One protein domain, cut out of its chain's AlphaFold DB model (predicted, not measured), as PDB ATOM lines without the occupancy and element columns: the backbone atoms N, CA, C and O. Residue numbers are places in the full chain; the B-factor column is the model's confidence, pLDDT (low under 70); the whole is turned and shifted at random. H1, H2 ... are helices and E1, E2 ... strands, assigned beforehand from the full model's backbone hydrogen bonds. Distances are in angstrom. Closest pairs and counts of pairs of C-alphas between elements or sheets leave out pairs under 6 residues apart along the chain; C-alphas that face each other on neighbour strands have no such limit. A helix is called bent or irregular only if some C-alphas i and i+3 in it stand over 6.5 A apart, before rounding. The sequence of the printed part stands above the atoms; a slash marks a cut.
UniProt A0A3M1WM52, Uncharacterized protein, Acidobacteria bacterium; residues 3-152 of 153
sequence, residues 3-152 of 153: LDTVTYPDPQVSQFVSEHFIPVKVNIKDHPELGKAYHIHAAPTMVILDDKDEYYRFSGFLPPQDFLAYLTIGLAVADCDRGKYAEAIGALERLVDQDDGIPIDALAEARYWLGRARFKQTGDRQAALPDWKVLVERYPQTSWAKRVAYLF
ATOM      1  N   LEU A   3       8.473 -28.200  21.066       90.50
ATOM      2  CA  LEU A   3       7.793 -27.691  19.862       90.50
ATOM      3  C   LEU A   3       8.722 -26.844  18.973       90.50
ATOM      4  O   LEU A   3       8.706 -27.018  17.763       90.50
ATOM      5  N   ASP A   4       9.573 -25.992  19.556       91.69
ATOM      6  CA  ASP A   4      10.455 -25.081  18.802       91.69
ATOM      7  C   ASP A   4      11.562 -25.796  18.033       91.69
ATOM      8  O   ASP A   4      12.102 -25.245  17.083       91.69
ATOM      9  N   THR A   5      11.949 -26.987  18.484       94.56
ATOM     10  CA  THR A   5      13.098 -27.719  17.938       94.56
ATOM     11  C   THR A   5      12.694 -28.940  17.122       94.56
ATOM     12  O   THR A   5      13.540 -29.499  16.440       94.56
ATOM     13  N   VAL A   6      11.438 -29.387  17.231       96.44
ATOM     14  CA  VAL A   6      10.942 -30.610  16.579       96.44
ATOM     15  C   VAL A   6       9.737 -30.314  15.695       96.44
ATOM     16  O   VAL A   6       9.748 -30.660  14.524       96.44
ATOM     17  N   THR A   7       8.704 -29.675  16.246       97.06
ATOM     18  CA  THR A   7       7.395 -29.575  15.585       97.06
ATOM     19  C   THR A   7       7.299 -28.371  14.659       97.06
ATOM     20  O   THR A   7       6.976 -28.532  13.494       97.06
ATOM     21  N   TYR A   8       7.603 -27.163  15.136       96.38
ATOM     22  CA  TYR A   8       7.516 -25.957  14.306       96.38
ATOM     23  C   TYR A   8       8.497 -25.949  13.125       96.38
ATOM     24  O   TYR A   8       8.075 -25.544  12.048       96.38
ATOM     25  N   PRO A   9       9.759 -26.405  13.264       97.31
ATOM     26  CA  PRO A   9      10.687 -26.442  12.134       97.31
ATOM     27  C   PRO A   9      10.360 -27.503  11.079       97.31
ATOM     28  O   PRO A   9      11.002 -27.503  10.030       97.31
ATOM     29  N   ASP A  10       9.424 -28.423  11.344       98.38
ATOM     30  CA  ASP A  10       9.004 -29.394  10.339       98.38
ATOM     31  C   ASP A  10       8.412 -28.655   9.120       98.38
ATOM     32  O   ASP A  10       7.534 -27.799   9.296       98.38
ATOM     33  N   PRO A  11       8.873 -28.942   7.886       98.25
ATOM     34  CA  PRO A  11       8.437 -28.204   6.704       98.25
ATOM     35  C   PRO A  11       6.930 -28.277   6.452       98.25
ATOM     36  O   PRO A  11       6.345 -27.279   6.038       98.25
ATOM     37  N   GLN A  12       6.293 -29.418   6.733       97.69
ATOM     38  CA  GLN A  12       4.853 -29.588   6.524       97.69
ATOM     39  C   GLN A  12       4.065 -28.775   7.550       97.69
ATOM     40  O   GLN A  12       3.096 -28.110   7.190       97.69
ATOM     41  N   VAL A  13       4.516 -28.758   8.811       98.38
ATOM     42  CA  VAL A  13       3.925 -27.906   9.858       98.38
ATOM     43  C   VAL A  13       4.071 -26.430   9.503       98.38
ATOM     44  O   VAL A  13       3.083 -25.698   9.522       98.38
ATOM     45  N   SER A  14       5.283 -25.985   9.165       97.94
ATOM     46  CA  SER A  14       5.554 -24.588   8.806       97.94
ATOM     47  C   SER A  14       4.705 -24.129   7.620       97.94
ATOM     48  O   SER A  14       4.084 -23.067   7.688       97.94
ATOM     49  N   GLN A  15       4.638 -24.945   6.565       98.50
ATOM     50  CA  GLN A  15       3.832 -24.656   5.386       98.50
ATOM     51  C   GLN A  15       2.346 -24.563   5.744       98.50
ATOM     52  O   GLN A  15       1.742 -23.515   5.518       98.50
ATOM     53  N   PHE A  16       1.787 -25.594   6.385       98.50
ATOM     54  CA  PHE A  16       0.375 -25.626   6.768       98.50
ATOM     55  C   PHE A  16      -0.010 -24.422   7.636       98.50
ATOM     56  O   PHE A  16      -1.026 -23.769   7.405       98.50
ATOM     57  N   VAL A  17       0.829 -24.081   8.619       98.31
ATOM     58  CA  VAL A  17       0.588 -22.926   9.486       98.31
ATOM     59  C   VAL A  17       0.586 -21.622   8.687       98.31
ATOM     60  O   VAL A  17      -0.308 -20.805   8.889       98.31
ATOM     61  N   SER A  18       1.544 -21.432   7.776       97.75
ATOM     62  CA  SER A  18       1.642 -20.218   6.954       97.75
ATOM     63  C   SER A  18       0.512 -20.056   5.934       97.75
ATOM     64  O   SER A  18       0.134 -18.929   5.624       97.75
ATOM     65  N   GLU A  19      -0.031 -21.160   5.422       98.00
ATOM     66  CA  GLU A  19      -1.096 -21.153   4.415       98.00
ATOM     67  C   GLU A  19      -2.485 -20.940   5.029       98.00
ATOM     68  O   GLU A  19      -3.359 -20.352   4.391       98.00
ATOM     69  N   HIS A  20      -2.696 -21.403   6.265       98.00
ATOM     70  CA  HIS A  20      -4.030 -21.465   6.866       98.00
ATOM     71  C   HIS A  20      -4.238 -20.546   8.072       98.00
ATOM     72  O   HIS A  20      -5.385 -20.284   8.438       98.00
ATOM     73  N   PHE A  21      -3.170 -20.042   8.697       98.25
ATOM     74  CA  PHE A  21      -3.270 -19.262   9.929       98.25
ATOM     75  C   PHE A  21      -2.368 -18.029   9.927       98.25
ATOM     76  O   PHE A  21      -1.392 -17.923   9.190       98.25
ATOM     77  N   ILE A  22      -2.670 -17.109  10.844       97.75
ATOM     78  CA  ILE A  22      -1.742 -16.062  11.274       97.75
ATOM     79  C   ILE A  22      -1.113 -16.549  12.589       97.75
ATOM     80  O   ILE A  22      -1.764 -16.470  13.633       97.75
ATOM     81  N   PRO A  23       0.113 -17.108  12.579       96.81
ATOM     82  CA  PRO A  23       0.706 -17.664  13.787       96.81
ATOM     83  C   PRO A  23       1.127 -16.563  14.763       96.81
ATOM     84  O   PRO A  23       1.924 -15.687  14.430       96.81
ATOM     85  N   VAL A  24       0.655 -16.660  16.007       96.19
ATOM     86  CA  VAL A  24       1.075 -15.789  17.111       96.19
ATOM     87  C   VAL A  24       1.685 -16.647  18.211       96.19
ATOM     88  O   VAL A  24       1.028 -17.515  18.783       96.19
ATOM     89  N   LYS A  25       2.960 -16.399  18.522       95.00
ATOM     90  CA  LYS A  25       3.673 -17.084  19.602       95.00
ATOM     91  C   LYS A  25       3.837 -16.146  20.788       95.00
ATOM     92  O   LYS A  25       4.536 -15.142  20.693       95.00
ATOM     93  N   VAL A  26       3.246 -16.518  21.920       95.12
ATOM     94  CA  VAL A  26       3.310 -15.741  23.163       95.12
ATOM     95  C   VAL A  26       4.094 -16.512  24.215       95.12
ATOM     96  O   VAL A  26       3.782 -17.662  24.527       95.12
ATOM     97  N   ASN A  27       5.101 -15.869  24.805       93.75
ATOM     98  CA  ASN A  27       5.690 -16.350  26.048       93.75
ATOM     99  C   ASN A  27       4.863 -15.820  27.226       93.75
ATOM    100  O   ASN A  27       4.996 -14.665  27.617       93.75
ATOM    101  N   ILE A  28       4.026 -16.674  27.817       92.62
ATOM    102  CA  ILE A  28       3.157 -16.295  28.945       92.62
ATOM    103  C   ILE A  28       3.922 -15.875  30.211       92.62
ATOM    104  O   ILE A  28       3.318 -15.316  31.119       92.62
ATOM    105  N   LYS A  29       5.234 -16.143  30.301       91.81
ATOM    106  CA  LYS A  29       6.065 -15.609  31.391       91.81
ATOM    107  C   LYS A  29       6.330 -14.114  31.226       91.81
ATOM    108  O   LYS A  29       6.386 -13.409  32.225       91.81
ATOM    109  N   ASP A  30       6.468 -13.666  29.981       96.12
ATOM    110  CA  ASP A  30       6.690 -12.259  29.640       96.12
ATOM    111  C   ASP A  30       5.349 -11.504  29.554       96.12
ATOM    112  O   ASP A  30       5.301 -10.305  29.811       96.12
ATOM    113  N   HIS A  31       4.260 -12.231  29.262       94.38
ATOM    114  CA  HIS A  31       2.887 -11.729  29.123       94.38
ATOM    115  C   HIS A  31       1.875 -12.499  30.003       94.38
ATOM    116  O   HIS A  31       1.003 -13.216  29.486       94.38
ATOM    117  N   PRO A  32       1.976 -12.420  31.344       94.75
ATOM    118  CA  PRO A  32       1.091 -13.149  32.258       94.75
ATOM    119  C   PRO A  32      -0.384 -12.728  32.147       94.75
ATOM    120  O   PRO A  32      -1.279 -13.532  32.418       94.75
ATOM    121  N   GLU A  33      -0.657 -11.494  31.723       96.94
ATOM    122  CA  GLU A  33      -1.997 -10.984  31.438       96.94
ATOM    123  C   GLU A  33      -2.683 -11.769  30.321       96.94
ATOM    124  O   GLU A  33      -3.850 -12.134  30.467       96.94
ATOM    125  N   LEU A  34      -1.947 -12.111  29.258       95.38
ATOM    126  CA  LEU A  34      -2.454 -12.944  28.168       95.38
ATOM    127  C   LEU A  34      -2.653 -14.387  28.642       95.38
ATOM    128  O   LEU A  34      -3.673 -14.999  28.335       95.38
ATOM    129  N   GLY A  35      -1.738 -14.912  29.464       94.81
ATOM    130  CA  GLY A  35      -1.913 -16.224  30.093       94.81
ATOM    131  C   GLY A  35      -3.214 -16.318  30.900       94.81
ATOM    132  O   GLY A  35      -3.947 -17.297  30.780       94.81
ATOM    133  N   LYS A  36      -3.551 -15.274  31.667       95.88
ATOM    134  CA  LYS A  36      -4.815 -15.201  32.414       95.88
ATOM    135  C   LYS A  36      -6.027 -15.022  31.494       95.88
ATOM    136  O   LYS A  36      -7.020 -15.715  31.697       95.88
ATOM    137  N   ALA A  37      -5.948 -14.118  30.516       94.88
ATOM    138  CA  ALA A  37      -7.049 -13.803  29.602       94.88
ATOM    139  C   ALA A  37      -7.486 -15.014  28.765       94.88
ATOM    140  O   ALA A  37      -8.677 -15.236  28.593       94.88
ATOM    141  N   TYR A  38      -6.533 -15.834  28.314       94.88
ATOM    142  CA  TYR A  38      -6.802 -17.040  27.521       94.88
ATOM    143  C   TYR A  38      -6.861 -18.330  28.356       94.88
ATOM    144  O   TYR A  38      -6.850 -19.434  27.800       94.88
ATOM    145  N   HIS A  39      -6.919 -18.209  29.688       95.12
ATOM    146  CA  HIS A  39      -7.001 -19.329  30.632       95.12
ATOM    147  C   HIS A  39      -5.915 -20.400  30.403       95.12
ATOM    148  O   HIS A  39      -6.178 -21.602  30.342       95.12
ATOM    149  N   ILE A  40      -4.669 -19.958  30.233       95.12
ATOM    150  CA  ILE A  40      -3.521 -20.835  30.005       95.12
ATOM    151  C   ILE A  40      -2.982 -21.323  31.351       95.12
ATOM    152  O   ILE A  40      -2.361 -20.574  32.104       95.12
ATOM    153  N   HIS A  41      -3.209 -22.603  31.640       89.31
ATOM    154  CA  HIS A  41      -2.784 -23.241  32.892       89.31
ATOM    155  C   HIS A  41      -1.480 -24.039  32.767       89.31
ATOM    156  O   HIS A  41      -0.804 -24.274  33.766       89.31
ATOM    157  N   ALA A  42      -1.109 -24.446  31.552       91.12
ATOM    158  CA  ALA A  42       0.117 -25.183  31.278       91.12
ATOM    159  C   ALA A  42       0.629 -24.840  29.878       91.12
ATOM    160  O   ALA A  42      -0.159 -24.664  28.960       91.12
ATOM    161  N   ALA A  43       1.947 -24.759  29.707       90.50
ATOM    162  CA  ALA A  43       2.558 -24.592  28.393       90.50
ATOM    163  C   ALA A  43       3.137 -25.930  27.891       90.50
ATOM    164  O   ALA A  43       3.699 -26.682  28.693       90.50
ATOM    165  N   PRO A  44       3.097 -26.203  26.576       94.19
ATOM    166  CA  PRO A  44       2.458 -25.390  25.539       94.19
ATOM    167  C   PRO A  44       0.937 -25.613  25.464       94.19
ATOM    168  O   PRO A  44       0.460 -26.725  25.683       94.19
ATOM    169  N   THR A  45       0.197 -24.568  25.098       96.38
ATOM    170  CA  THR A  45      -1.220 -24.636  24.713       96.38
ATOM    171  C   THR A  45      -1.375 -23.923  23.381       96.38
ATOM    172  O   THR A  45      -0.861 -22.820  23.204       96.38
ATOM    173  N   MET A  46      -2.080 -24.565  22.461       97.31
ATOM    174  CA  MET A  46      -2.449 -24.023  21.165       97.31
ATOM    175  C   MET A  46      -3.923 -23.651  21.224       97.31
ATOM    176  O   MET A  46      -4.744 -24.441  21.695       97.31
ATOM    177  N   VAL A  47      -4.242 -22.451  20.752       98.00
ATOM    178  CA  VAL A  47      -5.608 -21.936  20.681       98.00
ATOM    179  C   VAL A  47      -5.841 -21.436  19.261       98.00
ATOM    180  O   VAL A  47      -5.036 -20.667  18.741       98.00
ATOM    181  N   ILE A  48      -6.921 -21.895  18.637       98.31
ATOM    182  CA  ILE A  48      -7.377 -21.448  17.323       98.31
ATOM    183  C   ILE A  48      -8.602 -20.575  17.551       98.31
ATOM    184  O   ILE A  48      -9.621 -21.046  18.055       98.31
ATOM    185  N   LEU A  49      -8.478 -19.304  17.194       97.25
ATOM    186  CA  LEU A  49      -9.472 -18.270  17.454       97.25
ATOM    187  C   LEU A  49      -9.424 -17.196  16.368       97.25
ATOM    188  O   LEU A  49      -8.442 -17.107  15.627       97.25
ATOM    189  N   ASP A  50     -10.464 -16.376  16.298       95.00
ATOM    190  CA  ASP A  50     -10.437 -15.096  15.589       95.00
ATOM    191  C   ASP A  50     -10.933 -13.948  16.484       95.00
ATOM    192  O   ASP A  50     -10.858 -14.023  17.709       95.00
ATOM    193  N   ASP A  51     -11.359 -12.843  15.875       92.44
ATOM    194  CA  ASP A  51     -11.878 -11.671  16.576       92.44
ATOM    195  C   ASP A  51     -13.223 -11.917  17.276       92.44
ATOM    196  O   ASP A  51     -13.620 -11.110  18.120       92.44
ATOM    197  N   LYS A  52     -13.917 -13.010  16.942       89.00
ATOM    198  CA  LYS A  52     -15.234 -13.351  17.479       89.00
ATOM    199  C   LYS A  52     -15.134 -14.410  18.557       89.00
ATOM    200  O   LYS A  52     -15.603 -14.182  19.670       89.00
ATOM    201  N   ASP A  53     -14.522 -15.543  18.225       95.50
ATOM    202  CA  ASP A  53     -14.637 -16.755  19.030       95.50
ATOM    203  C   ASP A  53     -13.340 -17.569  19.081       95.50
ATOM    204  O   ASP A  53     -12.487 -17.531  18.191       95.50
ATOM    205  N   GLU A  54     -13.223 -18.369  20.142       97.25
ATOM    206  CA  GLU A  54     -12.288 -19.485  20.214       97.25
ATOM    207  C   GLU A  54     -12.962 -20.747  19.667       97.25
ATOM    208  O   GLU A  54     -13.979 -21.204  20.189       97.25
ATOM    209  N   TYR A  55     -12.368 -21.344  18.637       97.94
ATOM    210  CA  TYR A  55     -12.923 -22.510  17.951       97.94
ATOM    211  C   TYR A  55     -12.355 -23.823  18.459       97.94
ATOM    212  O   TYR A  55     -13.049 -24.842  18.483       97.94
ATOM    213  N   TYR A  56     -11.069 -23.827  18.807       98.38
ATOM    214  CA  TYR A  56     -10.370 -25.063  19.107       98.38
ATOM    215  C   TYR A  56      -9.167 -24.855  20.016       98.38
ATOM    216  O   TYR A  56      -8.480 -23.838  19.946       98.38
ATOM    217  N   ARG A  57      -8.880 -25.863  20.842       97.75
ATOM    218  CA  ARG A  57      -7.771 -25.844  21.790       97.75
ATOM    219  C   ARG A  57      -7.214 -27.237  21.998       97.75
ATOM    220  O   ARG A  57      -7.957 -28.184  22.231       97.75
ATOM    221  N   PHE A  58      -5.893 -27.324  22.044       96.94
ATOM    222  CA  PHE A  58      -5.181 -28.515  22.491       96.94
ATOM    223  C   PHE A  58      -3.914 -28.108  23.249       96.94
ATOM    224  O   PHE A  58      -3.403 -26.999  23.095       96.94
ATOM    225  N   SER A  59      -3.442 -28.962  24.155       94.62
ATOM    226  CA  SER A  59      -2.321 -28.652  25.053       94.62
ATOM    227  C   SER A  59      -1.331 -29.803  25.130       94.62
ATOM    228  O   SER A  59      -1.688 -30.956  24.910       94.62
ATOM    229  N   GLY A  60      -0.094 -29.481  25.499       93.88
ATOM    230  CA  GLY A  60       1.008 -30.428  25.561       93.88
ATOM    231  C   GLY A  60       1.822 -30.485  24.269       93.88
ATOM    232  O   GLY A  60       1.480 -29.901  23.242       93.88
ATOM    233  N   PHE A  61       2.968 -31.156  24.350       95.25
ATOM    234  CA  PHE A  61       3.810 -31.393  23.185       95.25
ATOM    235  C   PHE A  61       3.179 -32.456  22.284       95.25
ATOM    236  O   PHE A  61       2.802 -33.515  22.776       95.25
ATOM    237  N   LEU A  62       3.170 -32.192  20.977       96.00
ATOM    238  CA  LEU A  62       2.804 -33.149  19.938       96.00
ATOM    239  C   LEU A  62       3.897 -33.187  18.856       96.00
ATOM    240  O   LEU A  62       4.413 -32.118  18.499       96.00
ATOM    241  N   PRO A  63       4.266 -34.373  18.334       96.56
ATOM    242  CA  PRO A  63       5.133 -34.480  17.161       96.56
ATOM    243  C   PRO A  63       4.447 -33.899  15.903       96.56
ATOM    244  O   PRO A  63       3.233 -33.690  15.922       96.56
ATOM    245  N   PRO A  64       5.193 -33.624  14.813       97.00
ATOM    246  CA  PRO A  64       4.673 -32.952  13.615       97.00
ATOM    247  C   PRO A  64       3.361 -33.519  13.061       97.00
ATOM    248  O   PRO A  64       2.423 -32.762  12.823       97.00
ATOM    249  N   GLN A  65       3.277 -34.842  12.907       95.88
ATOM    250  CA  GLN A  65       2.111 -35.510  12.327       95.88
ATOM    251  C   GLN A  65       0.852 -35.322  13.190       95.88
ATOM    252  O   GLN A  65      -0.172 -34.850  12.699       95.88
ATOM    253  N   ASP A  66       0.945 -35.605  14.488       96.81
ATOM    254  CA  ASP A  66      -0.143 -35.392  15.446       96.81
ATOM    255  C   ASP A  66      -0.559 -33.916  15.494       96.81
ATOM    256  O   ASP A  66      -1.745 -33.590  15.522       96.81
ATOM    257  N   PHE A  67       0.416 -33.003  15.485       97.69
ATOM    258  CA  PHE A  67       0.166 -31.565  15.523       97.69
ATOM    259  C   PHE A  67      -0.631 -31.092  14.299       97.69
ATOM    260  O   PHE A  67      -1.593 -30.339  14.449       97.69
ATOM    261  N   LEU A  68      -0.280 -31.574  13.101       97.62
ATOM    262  CA  LEU A  68      -1.020 -31.306  11.864       97.62
ATOM    263  C   LEU A  68      -2.449 -31.850  11.910       97.62
ATOM    264  O   LEU A  68      -3.369 -31.159  11.469       97.62
ATOM    265  N   ALA A  69      -2.660 -33.041  12.476       97.94
ATOM    266  CA  ALA A  69      -3.999 -33.604  12.634       97.94
ATOM    267  C   ALA A  69      -4.895 -32.687  13.486       97.94
ATOM    268  O   ALA A  69      -5.993 -32.322  13.064       97.94
ATOM    269  N   TYR A  70      -4.406 -32.230  14.643       98.44
ATOM    270  CA  TYR A  70      -5.176 -31.339  15.519       98.44
ATOM    271  C   TYR A  70      -5.351 -29.922  14.959       98.44
ATOM    272  O   TYR A  70      -6.413 -29.325  15.150       98.44
ATOM    273  N   LEU A  71      -4.374 -29.385  14.217       98.44
ATOM    274  CA  LEU A  71      -4.569 -28.133  13.476       98.44
ATOM    275  C   LEU A  71      -5.635 -28.274  12.385       98.44
ATOM    276  O   LEU A  71      -6.455 -27.373  12.219       98.44
ATOM    277  N   THR A  72      -5.649 -29.402  11.673       98.56
ATOM    278  CA  THR A  72      -6.636 -29.691  10.623       98.56
ATOM    279  C   THR A  72      -8.042 -29.785  11.206       98.56
ATOM    280  O   THR A  72      -8.962 -29.154  10.689       98.56
ATOM    281  N   ILE A  73      -8.204 -30.508  12.320       98.75
ATOM    282  CA  ILE A  73      -9.476 -30.588  13.049       98.75
ATOM    283  C   ILE A  73      -9.923 -29.188  13.457       98.75
ATOM    284  O   ILE A  73     -11.030 -28.779  13.122       98.75
ATOM    285  N   GLY A  74      -9.065 -28.428  14.136       98.62
ATOM    286  CA  GLY A  74      -9.447 -27.118  14.638       98.62
ATOM    287  C   GLY A  74      -9.746 -26.087  13.540       98.62
ATOM    288  O   GLY A  74     -10.672 -25.290  13.700       98.62
ATOM    289  N   LEU A  75      -9.052 -26.147  12.396       98.62
ATOM    290  CA  LEU A  75      -9.404 -25.369  11.204       98.62
ATOM    291  C   LEU A  75     -10.791 -25.755  10.682       98.62
ATOM    292  O   LEU A  75     -11.621 -24.879  10.456       98.62
ATOM    293  N   ALA A  76     -11.071 -27.054  10.559       98.69
ATOM    294  CA  ALA A  76     -12.366 -27.541  10.099       98.69
ATOM    295  C   ALA A  76     -13.510 -27.170  11.059       98.69
ATOM    296  O   ALA A  76     -14.617 -26.874  10.606       98.69
ATOM    297  N   VAL A  77     -13.260 -27.132  12.375       98.50
ATOM    298  CA  VAL A  77     -14.224 -26.616  13.363       98.50
ATOM    299  C   VAL A  77     -14.530 -25.145  13.102       98.50
ATOM    300  O   VAL A  77     -15.704 -24.772  13.037       98.50
ATOM    301  N   ALA A  78     -13.495 -24.326  12.914       98.12
ATOM    302  CA  ALA A  78     -13.654 -22.904  12.638       98.12
ATOM    303  C   ALA A  78     -14.373 -22.660  11.298       98.12
ATOM    304  O   ALA A  78     -15.274 -21.829  11.209       98.12
ATOM    305  N   ASP A  79     -14.042 -23.424  10.258       98.25
ATOM    306  CA  ASP A  79     -14.708 -23.353   8.956       98.25
ATOM    307  C   ASP A  79     -16.176 -23.795   9.030       98.25
ATOM    308  O   ASP A  79     -17.051 -23.128   8.472       98.25
ATOM    309  N   CYS A  80     -16.491 -24.839   9.804       97.06
ATOM    310  CA  CYS A  80     -17.872 -25.224  10.095       97.06
ATOM    311  C   CYS A  80     -18.660 -24.128  10.816       97.06
ATOM    312  O   CYS A  80     -19.880 -24.043  10.659       97.06
ATOM    313  N   ASP A  81     -18.019 -23.340  11.673       95.75
ATOM    314  CA  ASP A  81     -18.692 -22.228  12.339       95.75
ATOM    315  C   ASP A  81     -18.955 -21.067  11.370       95.75
ATOM    316  O   ASP A  81     -20.054 -20.519  11.319       95.75
ATOM    317  N   ARG A  82     -18.002 -20.806  10.470       95.88
ATOM    318  CA  ARG A  82     -18.101 -19.786   9.413       95.88
ATOM    319  C   ARG A  82     -18.976 -20.184   8.218       95.88
ATOM    320  O   ARG A  82     -19.050 -19.431   7.249       95.88
ATOM    321  N   GLY A  83     -19.613 -21.353   8.251       97.00
ATOM    322  CA  GLY A  83     -20.462 -21.853   7.163       97.00
ATOM    323  C   GLY A  83     -19.705 -22.424   5.954       97.00
ATOM    324  O   GLY A  83     -20.325 -22.761   4.946       97.00
ATOM    325  N   LYS A  84     -18.381 -22.572   6.047       98.19
ATOM    326  CA  LYS A  84     -17.500 -23.165   5.028       98.19
ATOM    327  C   LYS A  84     -17.488 -24.690   5.141       98.19
ATOM    328  O   LYS A  84     -16.486 -25.328   5.463       98.19
ATOM    329  N   TYR A  85     -18.664 -25.290   4.979       98.50
ATOM    330  CA  TYR A  85     -18.841 -26.714   5.252       98.50
ATOM    331  C   TYR A  85     -18.097 -27.606   4.261       98.50
ATOM    332  O   TYR A  85     -17.590 -28.648   4.661       98.50
ATOM    333  N   ALA A  86     -18.019 -27.216   2.986       98.38
ATOM    334  CA  ALA A  86     -17.354 -28.019   1.962       98.38
ATOM    335  C   ALA A  86     -15.845 -28.129   2.231       98.38
ATOM    336  O   ALA A  86     -15.264 -29.205   2.105       98.38
ATOM    337  N   GLU A  87     -15.229 -27.030   2.660       98.50
ATOM    338  CA  GLU A  87     -13.825 -26.947   3.044       98.50
ATOM    339  C   GLU A  87     -13.544 -27.803   4.281       98.50
ATOM    340  O   GLU A  87     -12.622 -28.622   4.264       98.50
ATOM    341  N   ALA A  88     -14.385 -27.682   5.314       98.69
ATOM    342  CA  ALA A  88     -14.272 -28.487   6.524       98.69
ATOM    343  C   ALA A  88     -14.423 -29.991   6.236       98.69
ATOM    344  O   ALA A  88     -13.612 -30.789   6.701       98.69
ATOM    345  N   ILE A  89     -15.427 -30.376   5.441       98.75
ATOM    346  CA  ILE A  89     -15.656 -31.767   5.025       98.75
ATOM    347  C   ILE A  89     -14.434 -32.297   4.278       98.75
ATOM    348  O   ILE A  89     -13.874 -33.306   4.693       98.75
ATOM    349  N   GLY A  90     -13.964 -31.593   3.246       98.50
ATOM    350  CA  GLY A  90     -12.832 -32.053   2.442       98.50
ATOM    351  C   GLY A  90     -11.521 -32.150   3.230       98.50
ATOM    352  O   GLY A  90     -10.705 -33.031   2.965       98.50
ATOM    353  N   ALA A  91     -11.299 -31.268   4.211       98.06
ATOM    354  CA  ALA A  91     -10.142 -31.357   5.101       98.06
ATOM    355  C   ALA A  91     -10.225 -32.577   6.033       98.06
ATOM    356  O   ALA A  91      -9.245 -33.309   6.175       98.06
ATOM    357  N   LEU A  92     -11.394 -32.818   6.631       98.56
ATOM    358  CA  LEU A  92     -11.613 -33.935   7.548       98.56
ATOM    359  C   LEU A  92     -11.616 -35.287   6.827       98.56
ATOM    360  O   LEU A  92     -11.049 -36.229   7.363       98.56
ATOM    361  N   GLU A  93     -12.187 -35.380   5.622       98.00
ATOM    362  CA  GLU A  93     -12.130 -36.578   4.767       98.00
ATOM    363  C   GLU A  93     -10.682 -36.980   4.486       98.00
ATOM    364  O   GLU A  93     -10.283 -38.096   4.808       98.00
ATOM    365  N   ARG A  94      -9.856 -36.040   4.006       96.69
ATOM    366  CA  ARG A  94      -8.428 -36.303   3.775       96.69
ATOM    367  C   ARG A  94      -7.712 -36.795   5.030       96.69
ATOM    368  O   ARG A  94      -6.871 -37.679   4.921       96.69
ATOM    369  N   LEU A  95      -8.035 -36.238   6.198       96.88
ATOM    370  CA  LEU A  95      -7.432 -36.659   7.462       96.88
ATOM    371  C   LEU A  95      -7.864 -38.076   7.869       96.88
ATOM    372  O   LEU A  95      -7.027 -38.851   8.315       96.88
ATOM    373  N   VAL A  96      -9.146 -38.432   7.729       95.75
ATOM    374  CA  VAL A  96      -9.641 -39.763   8.137       95.75
ATOM    375  C   VAL A  96      -9.354 -40.861   7.113       95.75
ATOM    376  O   VAL A  96      -9.441 -42.036   7.466       95.75
ATOM    377  N   ASP A  97      -9.026 -40.488   5.874       93.62
ATOM    378  CA  ASP A  97      -8.541 -41.398   4.832       93.62
ATOM    379  C   ASP A  97      -7.029 -41.673   4.965       93.62
ATOM    380  O   ASP A  97      -6.522 -42.675   4.452       93.62
ATOM    381  N   GLN A  98      -6.297 -40.819   5.689       86.38
ATOM    382  CA  GLN A  98      -4.918 -41.062   6.111       86.38
ATOM    383  C   GLN A  98      -4.902 -41.975   7.348       86.38
ATOM    384  O   GLN A  98      -4.842 -41.513   8.483       86.38
ATOM    385  N   ASP A  99      -4.948 -43.291   7.136       67.56
ATOM    386  CA  ASP A  99      -5.012 -44.274   8.236       67.56
ATOM    387  C   ASP A  99      -3.629 -44.614   8.858       67.56
ATOM    388  O   ASP A  99      -3.578 -45.358   9.838       67.56
ATOM    389  N   ASP A 100      -2.504 -44.093   8.339       82.88
ATOM    390  CA  ASP A 100      -1.153 -44.422   8.840       82.88
ATOM    391  C   ASP A 100      -0.540 -43.304   9.705       82.88
ATOM    392  O   ASP A 100      -0.424 -42.149   9.293       82.88
ATOM    393  N   GLY A 101      -0.129 -43.659  10.924       85.50
ATOM    394  CA  GLY A 101       0.578 -42.781  11.865       85.50
ATOM    395  C   GLY A 101      -0.258 -41.711  12.585       85.50
ATOM    396  O   GLY A 101       0.276 -41.044  13.468       85.50
ATOM    397  N   ILE A 102      -1.552 -41.545  12.278       94.19
ATOM    398  CA  ILE A 102      -2.416 -40.577  12.980       94.19
ATOM    399  C   ILE A 102      -2.917 -41.157  14.317       94.19
ATOM    400  O   ILE A 102      -3.399 -42.295  14.352       94.19
ATOM    401  N   PRO A 103      -2.875 -40.394  15.429       94.62
ATOM    402  CA  PRO A 103      -3.425 -40.842  16.702       94.62
ATOM    403  C   PRO A 103      -4.903 -41.210  16.608       94.62
ATOM    404  O   PRO A 103      -5.719 -40.482  16.041       94.62
ATOM    405  N   ILE A 104      -5.271 -42.308  17.266       95.62
ATOM    406  CA  ILE A 104      -6.639 -42.825  17.243       95.62
ATOM    407  C   ILE A 104      -7.679 -41.821  17.756       95.62
ATOM    408  O   ILE A 104      -8.774 -41.736  17.207       95.62
ATOM    409  N   ASP A 105      -7.325 -41.025  18.768       96.38
ATOM    410  CA  ASP A 105      -8.205 -39.987  19.306       96.38
ATOM    411  C   ASP A 105      -8.436 -38.854  18.297       96.38
ATOM    412  O   ASP A 105      -9.558 -38.360  18.200       96.38
ATOM    413  N   ALA A 106      -7.423 -38.498  17.496       97.31
ATOM    414  CA  ALA A 106      -7.547 -37.488  16.448       97.31
ATOM    415  C   ALA A 106      -8.404 -37.996  15.276       97.31
ATOM    416  O   ALA A 106      -9.281 -37.277  14.807       97.31
ATOM    417  N   LEU A 107      -8.230 -39.253  14.844       97.69
ATOM    418  CA  LEU A 107      -9.090 -39.866  13.818       97.69
ATOM    419  C   LEU A 107     -10.551 -39.948  14.279       97.69
ATOM    420  O   LEU A 107     -11.475 -39.638  13.522       97.69
ATOM    421  N   ALA A 108     -10.769 -40.340  15.535       98.06
ATOM    422  CA  ALA A 108     -12.099 -40.416  16.119       98.06
ATOM    423  C   ALA A 108     -12.764 -39.031  16.218       98.06
ATOM    424  O   ALA A 108     -13.934 -38.863  15.865       98.06
ATOM    425  N   GLU A 109     -12.008 -38.020  16.645       98.50
ATOM    426  CA  GLU A 109     -12.461 -36.634  16.674       98.50
ATOM    427  C   GLU A 109     -12.792 -36.100  15.277       98.50
ATOM    428  O   GLU A 109     -13.862 -35.522  15.068       98.50
ATOM    429  N   ALA A 110     -11.912 -36.332  14.304       98.44
ATOM    430  CA  ALA A 110     -12.103 -35.894  12.930       98.44
ATOM    431  C   ALA A 110     -13.383 -36.488  12.325       98.44
ATOM    432  O   ALA A 110     -14.177 -35.755  11.737       98.44
ATOM    433  N   ARG A 111     -13.660 -37.782  12.546       98.31
ATOM    434  CA  ARG A 111     -14.920 -38.412  12.105       98.31
ATOM    435  C   ARG A 111     -16.152 -37.836  12.792       98.31
ATOM    436  O   ARG A 111     -17.188 -37.668  12.151       98.31
ATOM    437  N   TYR A 112     -16.056 -37.516  14.082       98.62
ATOM    438  CA  TYR A 112     -17.154 -36.854  14.785       98.62
ATOM    439  C   TYR A 112     -17.496 -35.514  14.124       98.62
ATOM    440  O   TYR A 112     -18.667 -35.245  13.825       98.62
ATOM    441  N   TRP A 113     -16.475 -34.697  13.860       98.69
ATOM    442  CA  TRP A 113     -16.635 -33.399  13.214       98.69
ATOM    443  C   TRP A 113     -17.048 -33.501  11.749       98.69
ATOM    444  O   TRP A 113     -17.838 -32.669  11.314       98.69
ATOM    445  N   LEU A 114     -16.626 -34.539  11.024       98.56
ATOM    446  CA  LEU A 114     -17.033 -34.779   9.639       98.56
ATOM    447  C   LEU A 114     -18.548 -34.992   9.546       98.56
ATOM    448  O   LEU A 114     -19.226 -34.301   8.784       98.56
ATOM    449  N   GLY A 115     -19.099 -35.849  10.414       98.31
ATOM    450  CA  GLY A 115     -20.547 -36.033  10.505       98.31
ATOM    451  C   GLY A 115     -21.271 -34.733  10.876       98.31
ATOM    452  O   GLY A 115     -22.274 -34.374  10.257       98.31
ATOM    453  N   ARG A 116     -20.739 -33.954  11.831       98.31
ATOM    454  CA  ARG A 116     -21.315 -32.640  12.182       98.31
ATOM    455  C   ARG A 116     -21.282 -31.647  11.024       98.31
ATOM    456  O   ARG A 116     -22.253 -30.911  10.854       98.31
ATOM    457  N   ALA A 117     -20.196 -31.607  10.261       98.56
ATOM    458  CA  ALA A 117     -20.038 -30.723   9.116       98.56
ATOM    459  C   ALA A 117     -21.067 -31.058   8.028       98.56
ATOM    460  O   ALA A 117     -21.774 -30.165   7.568       98.56
ATOM    461  N   ARG A 118     -21.234 -32.349   7.705       98.56
ATOM    462  CA  ARG A 118     -22.254 -32.829   6.757       98.56
ATOM    463  C   ARG A 118     -23.671 -32.515   7.223       98.56
ATOM    464  O   ARG A 118     -24.456 -31.999   6.438       98.56
ATOM    465  N   PHE A 119     -23.982 -32.731   8.502       98.00
ATOM    466  CA  PHE A 119     -25.277 -32.331   9.061       98.00
ATOM    467  C   PHE A 119     -25.517 -30.823   8.934       98.00
ATOM    468  O   PHE A 119     -26.583 -30.410   8.484       98.00
ATOM    469  N   LYS A 120     -24.538 -29.987   9.303       97.38
ATOM    470  CA  LYS A 120     -24.681 -28.531   9.176       97.38
ATOM    471  C   LYS A 120     -24.840 -28.089   7.714       97.38
ATOM    472  O   LYS A 120     -25.619 -27.179   7.458       97.38
ATOM    473  N   GLN A 121     -24.147 -28.735   6.775       98.06
ATOM    474  CA  GLN A 121     -24.240 -28.429   5.345       98.06
ATOM    475  C   GLN A 121     -25.625 -28.718   4.767       98.06
ATOM    476  O   GLN A 121     -26.135 -27.934   3.970       98.06
ATOM    477  N   THR A 122     -26.216 -29.857   5.130       97.50
ATOM    478  CA  THR A 122     -27.469 -30.335   4.529       97.50
ATOM    479  C   THR A 122     -28.708 -29.923   5.320       97.50
ATOM    480  O   THR A 122     -29.810 -29.934   4.780       97.50
ATOM    481  N   GLY A 123     -28.549 -29.609   6.610       96.44
ATOM    482  CA  GLY A 123     -29.655 -29.497   7.561       96.44
ATOM    483  C   GLY A 123     -30.297 -30.844   7.919       96.44
ATOM    484  O   GLY A 123     -31.267 -30.870   8.674       96.44
ATOM    485  N   ASP A 124     -29.766 -31.961   7.411       96.00
ATOM    486  CA  ASP A 124     -30.306 -33.304   7.602       96.00
ATOM    487  C   ASP A 124     -29.375 -34.151   8.468       96.00
ATOM    488  O   ASP A 124     -28.227 -34.442   8.121       96.00
ATOM    489  N   ARG A 125     -29.897 -34.584   9.615       93.44
ATOM    490  CA  ARG A 125     -29.171 -35.428  10.563       93.44
ATOM    491  C   ARG A 125     -28.739 -36.760   9.948       93.44
ATOM    492  O   ARG A 125     -27.721 -37.304  10.370       93.44
ATOM    493  N   GLN A 126     -29.474 -37.276   8.960       96.88
ATOM    494  CA  GLN A 126     -29.125 -38.524   8.275       96.88
ATOM    495  C   GLN A 126     -27.757 -38.436   7.588       96.88
ATOM    496  O   GLN A 126     -27.041 -39.433   7.536       96.88
ATOM    497  N   ALA A 127     -27.342 -37.240   7.152       97.50
ATOM    498  CA  ALA A 127     -26.048 -37.025   6.509       97.50
ATOM    499  C   ALA A 127     -24.846 -37.285   7.439       97.50
ATOM    500  O   ALA A 127     -23.753 -37.556   6.951       97.50
ATOM    501  N   ALA A 128     -25.035 -37.230   8.763       97.69
ATOM    502  CA  ALA A 128     -23.978 -37.488   9.745       97.69
ATOM    503  C   ALA A 128     -23.836 -38.968  10.131       97.69
ATOM    504  O   ALA A 128     -22.787 -39.384  10.629       97.69
ATOM    505  N   LEU A 129     -24.899 -39.761   9.951       98.06
ATOM    506  CA  LEU A 129     -24.958 -41.131  10.458       98.06
ATOM    507  C   LEU A 129     -23.879 -42.053   9.877       98.06
ATOM    508  O   LEU A 129     -23.339 -42.833  10.661       98.06
ATOM    509  N   PRO A 130     -23.512 -41.986   8.580       97.94
ATOM    510  CA  PRO A 130     -22.442 -42.826   8.051       97.94
ATOM    511  C   PRO A 130     -21.111 -42.625   8.786       97.94
ATOM    512  O   PRO A 130     -20.479 -43.605   9.180       97.94
ATOM    513  N   ASP A 131     -20.710 -41.379   9.050       98.06
ATOM    514  CA  ASP A 131     -19.440 -41.087   9.729       98.06
ATOM    515  C   ASP A 131     -19.472 -41.500  11.195       98.06
ATOM    516  O   ASP A 131     -18.517 -42.090  11.703       98.06
ATOM    517  N   TRP A 132     -20.585 -41.221  11.876       98.38
ATOM    518  CA  TRP A 132     -20.758 -41.580  13.279       98.38
ATOM    519  C   TRP A 132     -20.875 -43.088  13.487       98.38
ATOM    520  O   TRP A 132     -20.403 -43.593  14.504       98.38
ATOM    521  N   LYS A 133     -21.422 -43.822  12.514       98.38
ATOM    522  CA  LYS A 133     -21.429 -45.283  12.536       98.38
ATOM    523  C   LYS A 133     -20.003 -45.823  12.473       98.38
ATOM    524  O   LYS A 133     -19.616 -46.596  13.343       98.38
ATOM    525  N   VAL A 134     -19.190 -45.348  11.522       97.38
ATOM    526  CA  VAL A 134     -17.781 -45.766  11.449       97.38
ATOM    527  C   VAL A 134     -17.012 -45.348  12.702       97.38
ATOM    528  O   VAL A 134     -16.177 -46.108  13.184       97.38
ATOM    529  N   LEU A 135     -17.304 -44.172  13.265       97.94
ATOM    530  CA  LEU A 135     -16.710 -43.720  14.521       97.94
ATOM    531  C   LEU A 135     -16.954 -44.721  15.663       97.94
ATOM    532  O   LEU A 135     -16.013 -45.097  16.361       97.94
ATOM    533  N   VAL A 136     -18.198 -45.173  15.832       98.25
ATOM    534  CA  VAL A 136     -18.578 -46.133  16.880       98.25
ATOM    535  C   VAL A 136     -18.010 -47.525  16.607       98.25
ATOM    536  O   VAL A 136     -17.548 -48.179  17.537       98.25
ATOM    537  N   GLU A 137     -17.993 -47.972  15.350       97.44
ATOM    538  CA  GLU A 137     -17.506 -49.305  14.977       97.44
ATOM    539  C   GLU A 137     -15.976 -49.425  15.050       97.44
ATOM    540  O   GLU A 137     -15.461 -50.431  15.540       97.44
ATOM    541  N   ARG A 138     -15.232 -48.417  14.573       95.94
ATOM    542  CA  ARG A 138     -13.760 -48.466  14.489       95.94
ATOM    543  C   ARG A 138     -13.041 -47.913  15.715       95.94
ATOM    544  O   ARG A 138     -11.929 -48.352  15.994       95.94
ATOM    545  N   TYR A 139     -13.646 -46.973  16.442       96.31
ATOM    546  CA  TYR A 139     -13.002 -46.309  17.585       96.31
ATOM    547  C   TYR A 139     -13.859 -46.337  18.870       96.31
ATOM    548  O   TYR A 139     -13.954 -45.312  19.560       96.31
ATOM    549  N   PRO A 140     -14.471 -47.486  19.238       97.44
ATOM    550  CA  PRO A 140     -15.440 -47.585  20.338       97.44
ATOM    551  C   PRO A 140     -14.880 -47.189  21.712       97.44
ATOM    552  O   PRO A 140     -15.620 -46.786  22.609       97.44
ATOM    553  N   GLN A 141     -13.565 -47.296  21.902       96.56
ATOM    554  CA  GLN A 141     -12.879 -46.961  23.147       96.56
ATOM    555  C   GLN A 141     -12.751 -45.450  23.390       96.56
ATOM    556  O   GLN A 141     -12.522 -45.029  24.527       96.56
ATOM    557  N   THR A 142     -12.883 -44.634  22.343       98.12
ATOM    558  CA  THR A 142     -12.645 -43.190  22.425       98.12
ATOM    559  C   THR A 142     -13.814 -42.466  23.085       98.12
ATOM    560  O   THR A 142     -14.974 -42.889  23.029       98.12
ATOM    561  N   SER A 143     -13.531 -41.323  23.712       97.75
ATOM    562  CA  SER A 143     -14.599 -40.472  24.256       97.75
ATOM    563  C   SER A 143     -15.503 -39.896  23.155       97.75
ATOM    564  O   SER A 143     -16.680 -39.645  23.404       97.75
ATOM    565  N   TRP A 144     -14.979 -39.751  21.934       98.25
ATOM    566  CA  TRP A 144     -15.709 -39.270  20.763       98.25
ATOM    567  C   TRP A 144     -16.798 -40.242  20.313       98.25
ATOM    568  O   TRP A 144     -17.928 -39.809  20.099       98.25
ATOM    569  N   ALA A 145     -16.515 -41.548  20.268       97.94
ATOM    570  CA  ALA A 145     -17.523 -42.559  19.936       97.94
ATOM    571  C   ALA A 145     -18.698 -42.565  20.925       97.94
ATOM    572  O   ALA A 145     -19.862 -42.569  20.520       97.94
ATOM    573  N   LYS A 146     -18.415 -42.447  22.227       97.44
ATOM    574  CA  LYS A 146     -19.447 -42.404  23.281       97.44
ATOM    575  C   LYS A 146     -20.441 -41.249  23.116       97.44
ATOM    576  O   LYS A 146     -21.573 -41.357  23.572       97.44
ATOM    577  N   ARG A 147     -20.051 -40.153  22.451       97.69
ATOM    578  CA  ARG A 147     -20.923 -38.988  22.207       97.69
ATOM    579  C   ARG A 147     -22.016 -39.242  21.177       97.69
ATOM    580  O   ARG A 147     -22.927 -38.430  21.092       97.69
ATOM    581  N   VAL A 148     -21.911 -40.305  20.382       97.50
ATOM    582  CA  VAL A 148     -22.862 -40.621  19.303       97.50
ATOM    583  C   VAL A 148     -23.350 -42.069  19.332       97.50
ATOM    584  O   VAL A 148     -24.266 -42.399  18.589       97.50
ATOM    585  N   ALA A 149     -22.790 -42.920  20.200       96.44
ATOM    586  CA  ALA A 149     -23.144 -44.337  20.317       96.44
ATOM    587  C   ALA A 149     -24.652 -44.576  20.509       96.44
ATOM    588  O   ALA A 149     -25.215 -45.427  19.829       96.44
ATOM    589  N   TYR A 150     -25.315 -43.740  21.315       95.81
ATOM    590  CA  TYR A 150     -26.759 -43.812  21.588       95.81
ATOM    591  C   TYR A 150     -27.664 -43.661  20.346       95.81
ATOM    592  O   TYR A 150     -28.877 -43.813  20.439       95.81
ATOM    593  N   LEU A 151     -27.104 -43.301  19.185       95.50
ATOM    594  CA  LEU A 151     -27.830 -43.202  17.916       95.50
ATOM    595  C   LEU A 151     -27.975 -44.542  17.191       95.50
ATOM    596  O   LEU A 151     -28.694 -44.601  16.195       95.50
ATOM    597  N   PHE A 152     -27.279 -45.577  17.659       94.88
ATOM    598  CA  PHE A 152     -27.200 -46.892  17.020       94.88
ATOM    599  C   PHE A 152     -27.594 -48.038  17.965       94.88
ATOM    600  O   PHE A 152     -27.323 -49.198  17.655       94.88
TER     601      PHE A 152
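This is residues 3 to 152 of the 153 residues of an uncharacterized protein of Acidobacteria bacterium (UniProt A0A3M1WM52). Three helices, H4, H5 and H6, make an up-and-down bundle in the middle, their centres in a triangle, and H7 packs on H6 outside it. A small hairpin of two strands, E1 and E2, packs on H4, as does H2; H3 lies at the far end beyond the strands, and short H8 packs on H6 and H7 near the other end. The printed part has 150 residues with eight named helices and two named strands, in the order H1 H2 H3 E1 E2 H4 H5 H6 H7 H8; the sheet E1 - E2 is antiparallel and the class is mostly helix. It is compact, with a radius of gyration of the C-alphas of 16.1 A, and only just elongated, spanning 50 by 33 by 28 A.

H1, residues 3 to 7, only just touches residues 64 to 67 of H4, residues 64 to 81, with 3 pairs of C-alphas within 8 A, closest Thr 7 and Pro 64 at 4.8 A. H2, residues 11 to 20, touches H4 the same way at a shallow tilt of 11 degrees, closest C-alphas Val 13 and Leu 68, 6.3 A. H3, residues 32 to 37, touches no helix. E1, residues 45 to 49, and E2, residues 54 to 59, form a hairpin, with N 46 and O 58 at 2.8 A and N 58 and O 46 at 3.1 A, within hydrogen-bond range. The closest C-alphas of E2 and H4 are Tyr 56 and Gly 74, 5.0 A. H5, residues 85 to 97, touches H4 in a helical hairpin, opposite ways at a shallow tilt of 26 degrees, closest C-alphas Ala 76 and Ala 88, 4.2 A. H6, residues 104 to 122, touches H5 in another helical hairpin at a shallow tilt of 30 degrees, closest C-alphas Tyr 85 and Gln 121, 5.7 A. H6 also touches H4, the same way at a shallow tilt of 20 degrees, closest C-alphas Ile 73 and Ala 110, 5.9 A. H7, residues 125 to 138, forms a helical hairpin with H6 at a shallow tilt of 12 degrees, closest C-alphas Gly 115 and Ala 128, 3.8 A, and is apart from H4 and H5. H8, residues 143 to 146, touches residues 105 to 112 of H6, closest C-alphas Glu 109 and Trp 144, 5.8 A, and residues 132 to 136 of H7, closest C-alphas Val 136 and Ala 145, 4.8 A. Every O i to N i+4 pair is within hydrogen-bond range in H1 to H6, and 7 of 10 in H7; H8 is too short for one.

H1 begins at C-alpha 3, (7.793, -27.691, 19.862). From first to last C-alpha H2 measures 14.2 A, E1 12.7 A, E2 14.4 A, H4 25.7 A, H5 17.9 A, H6 27.4 A and H7 20.6 A. H4 begins at C-alpha 64, (4.673, -32.952, 13.615), and H8 ends at C-alpha 146, (-19.447, -42.404, 23.281). H7 is irregular, with C-alphas 127 and 130 7.0 A apart.

The C-alphas farthest apart, Asp 30 and Phe 152, are 50.1 A apart. The printed part has no cut, and the link from H2 to H3, 11 residues, is long. The mean pLDDT of the printed part is 96.3, and residue 99 is under 70.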